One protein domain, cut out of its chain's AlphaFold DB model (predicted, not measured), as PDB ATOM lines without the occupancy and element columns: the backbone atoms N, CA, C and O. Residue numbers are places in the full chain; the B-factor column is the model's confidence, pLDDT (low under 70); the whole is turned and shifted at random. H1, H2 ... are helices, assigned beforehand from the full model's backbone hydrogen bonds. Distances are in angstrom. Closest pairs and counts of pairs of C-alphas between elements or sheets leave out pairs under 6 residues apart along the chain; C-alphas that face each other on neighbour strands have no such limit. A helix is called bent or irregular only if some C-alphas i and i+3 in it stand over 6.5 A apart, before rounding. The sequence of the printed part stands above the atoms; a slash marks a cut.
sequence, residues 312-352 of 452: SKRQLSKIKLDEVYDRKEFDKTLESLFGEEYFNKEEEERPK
ATOM      1  N   SER A 312      48.944 -20.706 -21.870       78.62
ATOM      2  CA  SER A 312      48.357 -20.815 -23.210       78.62
ATOM      3  C   SER A 312      47.747 -19.486 -23.688       78.62
ATOM      4  O   SER A 312      47.385 -18.628 -22.886       78.62
ATOM      5  N   LYS A 313      47.543 -19.322 -25.010       72.19
ATOM      6  CA  LYS A 313      46.892 -18.121 -25.588       72.19
ATOM      7  C   LYS A 313      45.533 -17.804 -24.937       72.19
ATOM      8  O   LYS A 313      45.215 -16.642 -24.737       72.19
ATOM      9  N   ARG A 314      44.772 -18.844 -24.570       75.06
ATOM     10  CA  ARG A 314      43.455 -18.743 -23.909       75.06
ATOM     11  C   ARG A 314      43.530 -18.258 -22.460       75.06
ATOM     12  O   ARG A 314      42.543 -17.764 -21.930       75.06
ATOM     13  N   GLN A 315      44.669 -18.455 -21.803       77.25
ATOM     14  CA  GLN A 315      44.912 -17.951 -20.452       77.25
ATOM     15  C   GLN A 315      45.363 -16.490 -20.501       77.25
ATOM     16  O   GLN A 315      44.865 -15.683 -19.727       77.25
ATOM     17  N   LEU A 316      46.221 -16.131 -21.462       73.31
ATOM     18  CA  LEU A 316      46.677 -14.750 -21.648       73.31
ATOM     19  C   LEU A 316      45.536 -13.797 -22.031       73.31
ATOM     20  O   LEU A 316      45.510 -12.673 -21.552       73.31
ATOM     21  N   SER A 317      44.553 -14.253 -22.814       77.44
ATOM     22  CA  SER A 317      43.384 -13.441 -23.183       77.44
ATOM     23  C   SER A 317      42.442 -13.116 -22.015       77.44
ATOM     24  O   SER A 317      41.540 -12.305 -22.179       77.44
ATOM     25  N   LYS A 318      42.604 -13.759 -20.850       80.62
ATOM     26  CA  LYS A 318      41.843 -13.410 -19.638       80.62
ATOM     27  C   LYS A 318      42.420 -12.186 -18.922       80.62
ATOM     28  O   LYS A 318      41.737 -11.617 -18.076       80.62
ATOM     29  N   ILE A 319      43.658 -11.801 -19.239       79.25
ATOM     30  CA  ILE A 319      44.301 -10.609 -18.689       79.25
ATOM     31  C   ILE A 319      43.818  -9.416 -19.509       79.25
ATOM     32  O   ILE A 319      44.134  -9.301 -20.693       79.25
ATOM     33  N   LYS A 320      43.040  -8.538 -18.882       79.19
ATOM     34  CA  LYS A 320      42.574  -7.298 -19.502       79.19
ATOM     35  C   LYS A 320      43.626  -6.214 -19.286       79.19
ATOM     36  O   LYS A 320      43.889  -5.834 -18.151       79.19
ATOM     37  N   LEU A 321      44.253  -5.761 -20.370       79.00
ATOM     38  CA  LEU A 321      45.290  -4.720 -20.336       79.00
ATOM     39  C   LEU A 321      44.709  -3.299 -20.399       79.00
ATOM     40  O   LEU A 321      45.416  -2.349 -20.077       79.00
ATOM     41  N   ASP A 322      43.438  -3.175 -20.780       78.94
ATOM     42  CA  ASP A 322      42.779  -1.888 -21.031       78.94
ATOM     43  C   ASP A 322      42.047  -1.334 -19.791       78.94
ATOM     44  O   ASP A 322      41.597  -0.189 -19.789       78.94
ATOM     45  N   GLU A 323      41.915  -2.128 -18.722       83.69
ATOM     46  CA  GLU A 323      41.296  -1.695 -17.462       83.69
ATOM     47  C   GLU A 323      42.318  -0.970 -16.564       83.69
ATOM     48  O   GLU A 323      43.514  -1.271 -16.568       83.69
ATOM     49  N   VAL A 324      41.851   0.001 -15.769       85.19
ATOM     50  CA  VAL A 324      42.701   0.711 -14.800       85.19
ATOM     51  C   VAL A 324      43.232  -0.300 -13.783       85.19
ATOM     52  O   VAL A 324      42.459  -0.965 -13.104       85.19
ATOM     53  N   TYR A 325      44.555  -0.405 -13.676       88.00
ATOM     54  CA  TYR A 325      45.220  -1.407 -12.846       88.00
ATOM     55  C   TYR A 325      44.834  -1.299 -11.355       88.00
ATOM     56  O   TYR A 325      45.307  -0.404 -10.651       88.00
ATOM     57  N   ASP A 326      44.027  -2.246 -10.855       90.31
ATOM     58  CA  ASP A 326      43.814  -2.478  -9.421       90.31
ATOM     59  C   ASP A 326      44.603  -3.711  -8.965       90.31
ATOM     60  O   ASP A 326      44.393  -4.832  -9.438       90.31
ATOM     61  N   ARG A 327      45.494  -3.509  -7.987       90.44
ATOM     62  CA  ARG A 327      46.336  -4.563  -7.410       90.44
ATOM     63  C   ARG A 327      45.505  -5.762  -6.949       90.44
ATOM     64  O   ARG A 327      45.899  -6.895  -7.184       90.44
ATOM     65  N   LYS A 328      44.348  -5.533  -6.316       90.12
ATOM     66  CA  LYS A 328      43.537  -6.625  -5.749       90.12
ATOM     67  C   LYS A 328      42.850  -7.471  -6.814       90.12
ATOM     68  O   LYS A 328      42.696  -8.675  -6.629       90.12
ATOM     69  N   GLU A 329      42.374  -6.843  -7.883       88.31
ATOM     70  CA  GLU A 329      41.744  -7.553  -8.996       88.31
ATOM     71  C   GLU A 329      42.799  -8.315  -9.792       88.31
ATOM     72  O   GLU A 329      42.612  -9.492 -10.098       88.31
ATOM     73  N   PHE A 330      43.955  -7.687 -10.009       86.81
ATOM     74  CA  PHE A 330      45.094  -8.311 -10.661       86.81
ATOM     75  C   PHE A 330      45.602  -9.546  -9.903       86.81
ATOM     76  O   PHE A 330      45.752 -10.608 -10.510       86.81
ATOM     77  N   ASP A 331      45.765  -9.469  -8.579       85.81
ATOM     78  CA  ASP A 331      46.188 -10.608  -7.754       85.81
ATOM     79  C   ASP A 331      45.214 -11.798  -7.881       85.81
ATOM     80  O   ASP A 331      45.648 -12.934  -8.077       85.81
ATOM     81  N   LYS A 332      43.895 -11.548  -7.895       88.25
ATOM     82  CA  LYS A 332      42.877 -12.593  -8.129       88.25
ATOM     83  C   LYS A 332      42.991 -13.216  -9.519       88.25
ATOM     84  O   LYS A 332      42.810 -14.425  -9.677       88.25
ATOM     85  N   THR A 333      43.268 -12.404 -10.544       86.38
ATOM     86  CA  THR A 333      43.476 -12.934 -11.899       86.38
ATOM     87  C   THR A 333      44.728 -13.807 -11.964       86.38
ATOM     88  O   THR A 333      44.670 -14.884 -12.552       86.38
ATOM     89  N   LEU A 334      45.825 -13.416 -11.307       85.31
ATOM     90  CA  LEU A 334      47.048 -14.219 -11.234       85.31
ATOM     91  C   LEU A 334      46.825 -15.547 -10.509       85.31
ATOM     92  O   LEU A 334      47.242 -16.594 -11.010       85.31
ATOM     93  N   GLU A 335      46.130 -15.516  -9.376       85.69
ATOM     94  CA  GLU A 335      45.760 -16.711  -8.616       85.69
ATOM     95  C   GLU A 335      44.919 -17.674  -9.467       85.69
ATOM     96  O   GLU A 335      45.210 -18.868  -9.530       85.69
ATOM     97  N   SER A 336      43.961 -17.155 -10.241       85.81
ATOM     98  CA  SER A 336      43.174 -17.966 -11.176       85.81
ATOM     99  C   SER A 336      43.985 -18.534 -12.350       85.81
ATOM    100  O   SER A 336      43.584 -19.560 -12.907       85.81
ATOM    101  N   LEU A 337      45.052 -17.863 -12.795       84.00
ATOM    102  CA  LEU A 337      45.819 -18.263 -13.982       84.00
ATOM    103  C   LEU A 337      46.894 -19.299 -13.672       84.00
ATOM    104  O   LEU A 337      47.087 -20.221 -14.468       84.00
ATOM    105  N   PHE A 338      47.582 -19.131 -12.547       83.25
ATOM    106  CA  PHE A 338      48.723 -19.955 -12.157       83.25
ATOM    107  C   PHE A 338      48.383 -20.983 -11.066       83.25
ATOM    108  O   PHE A 338      49.096 -21.978 -10.942       83.25
ATOM    109  N   GLY A 339      47.275 -20.789 -10.336       83.94
ATOM    110  CA  GLY A 339      46.797 -21.691  -9.289       83.94
ATOM    111  C   GLY A 339      47.664 -21.695  -8.028       83.94
ATOM    112  O   GLY A 339      48.784 -21.181  -8.006       83.94
ATOM    113  N   GLU A 340      47.159 -22.327  -6.967       79.56
ATOM    114  CA  GLU A 340      47.869 -22.448  -5.685       79.56
ATOM    115  C   GLU A 340      49.202 -23.203  -5.823       79.56
ATOM    116  O   GLU A 340      50.154 -22.904  -5.115       79.56
ATOM    117  N   GLU A 341      49.333 -24.124  -6.782       78.69
ATOM    118  CA  GLU A 341      50.576 -24.874  -7.025       78.69
ATOM    119  C   GLU A 341      51.763 -23.976  -7.407       78.69
ATOM    120  O   GLU A 341      52.900 -24.259  -7.033       78.69
ATOM    121  N   TYR A 342      51.526 -22.878  -8.131       77.31
ATOM    122  CA  TYR A 342      52.577 -21.913  -8.453       77.31
ATOM    123  C   TYR A 342      53.012 -21.117  -7.215       77.31
ATOM    124  O   TYR A 342      54.205 -20.897  -7.006       77.31
ATOM    125  N   PHE A 343      52.050 -20.724  -6.375       79.94
ATOM    126  CA  PHE A 343      52.293 -19.938  -5.165       79.94
ATOM    127  C   PHE A 343      52.775 -20.772  -3.971       79.94
ATOM    128  O   PHE A 343      53.420 -20.215  -3.084       79.94
ATOM    129  N   ASN A 344      52.544 -22.084  -3.980       77.62
ATOM    130  CA  ASN A 344      52.977 -23.018  -2.940       77.62
ATOM    131  C   ASN A 344      54.353 -23.642  -3.215       77.62
ATOM    132  O   ASN A 344      54.914 -24.265  -2.318       77.62
ATOM    133  N   LYS A 345      54.927 -23.480  -4.420       73.12
ATOM    134  CA  LYS A 345      56.321 -23.881  -4.682       73.12
ATOM    135  C   LYS A 345      57.269 -23.094  -3.784       73.12
ATOM    136  O   LYS A 345      57.231 -21.856  -3.815       73.12
ATOM    137  N   GLU A 346      58.113 -23.810  -3.042       66.00
ATOM    138  CA  GLU A 346      59.187 -23.237  -2.227       66.00
ATOM    139  C   GLU A 346      60.062 -22.318  -3.097       66.00
ATOM    140  O   GLU A 346      60.334 -22.614  -4.264       66.00
ATOM    141  N   GLU A 347      60.474 -21.168  -2.553       60.09
ATOM    142  CA  GLU A 347      61.217 -20.133  -3.298       60.09
ATOM    143  C   GLU A 347      62.509 -20.656  -3.952       60.09
ATOM    144  O   GLU A 347      62.965 -20.088  -4.942       60.09
ATOM    145  N   GLU A 348      63.078 -21.752  -3.441       63.59
ATOM    146  CA  GLU A 348      64.297 -22.379  -3.961       63.59
ATOM    147  C   GLU A 348      64.095 -23.117  -5.297       63.59
ATOM    148  O   GLU A 348      65.026 -23.177  -6.103       63.59
ATOM    149  N   GLU A 349      62.888 -23.635  -5.568       60.91
ATOM    150  CA  GLU A 349      62.554 -24.364  -6.804       60.91
ATOM    151  C   GLU A 349      61.958 -23.474  -7.899       60.91
ATOM    152  O   GLU A 349      61.849 -23.880  -9.063       60.91
ATOM    153  N   ARG A 350      61.549 -22.248  -7.555       57.97
ATOM    154  CA  ARG A 350      61.115 -21.287  -8.569       57.97
ATOM    155  C   ARG A 350      62.325 -20.928  -9.428       57.97
ATOM    156  O   ARG A 350      63.401 -20.671  -8.883       57.97
ATOM    157  N   PRO A 351      62.188 -20.878 -10.767       56.94
ATOM    158  CA  PRO A 351      63.260 -20.347 -11.589       56.94
ATOM    159  C   PRO A 351      63.550 -18.945 -11.065       56.94
ATOM    160  O   PRO A 351      62.648 -18.108 -11.023       56.94
ATOM    161  N   LYS A 352      64.782 -18.706 -10.604       54.66
ATOM    162  CA  LYS A 352      65.226 -17.369 -10.219       54.66
ATOM    163  C   LYS A 352      65.124 -16.513 -11.472       54.66
ATOM    164  O   LYS A 352      66.016 -16.539 -12.318       54.66
TER     165      LYS A 352
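This is residues 312 to 352 of the 452 residues of the protein "Kri1_C domain-containing protein" of Nematocida sp. ERTm5 (UniProt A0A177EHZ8). A kinked helix, H2, forms the middle of a loose, open frame, with the short helix H1 near its kink, a link that swings out between H1 and H2, and a tail beyond H2. The printed part has 41 residues, with two named helices in the order H1, H2 and no named strand; the class is all helix. It is loose, with a radius of gyration of the C-alphas of 12.1 A, and only just elongated, spanning 34 by 23 by 18 A.

Find C-alpha 313 at (46.892, -18.121, -25.588); there H1 begins, residues 313 to 316, 5.2 A long. H2, residues 327 to 344, runs 20.1 A from C-alpha 327 at (46.336, -4.563, -7.410) to C-alpha 344 at (52.977, -23.018, -2.940). Near residue 338 it has a kink of 94 degrees, and it is irregular: C-alphas 337 and 340 are 9.5 A apart.

Look at Gln 315 and Leu 337, whose C-alphas, 6.5 A apart, are the closest of H1 and H2; the helices are close but not clearly touching. In H2, 10 of 14 O i to N i+4 pairs are within hydrogen-bond range; H1 is too short for such a pair.

The C-alphas farthest apart, of Asp 322 and Glu 348, are 34.3 A apart. The printed part has no cut, and the link from H1 to H2 is short. Residues 321 to 329, of which 327 to 329 belong to H2, and 344 to 349 stand free. Confidence is low, under 70, at residues 346 to 352.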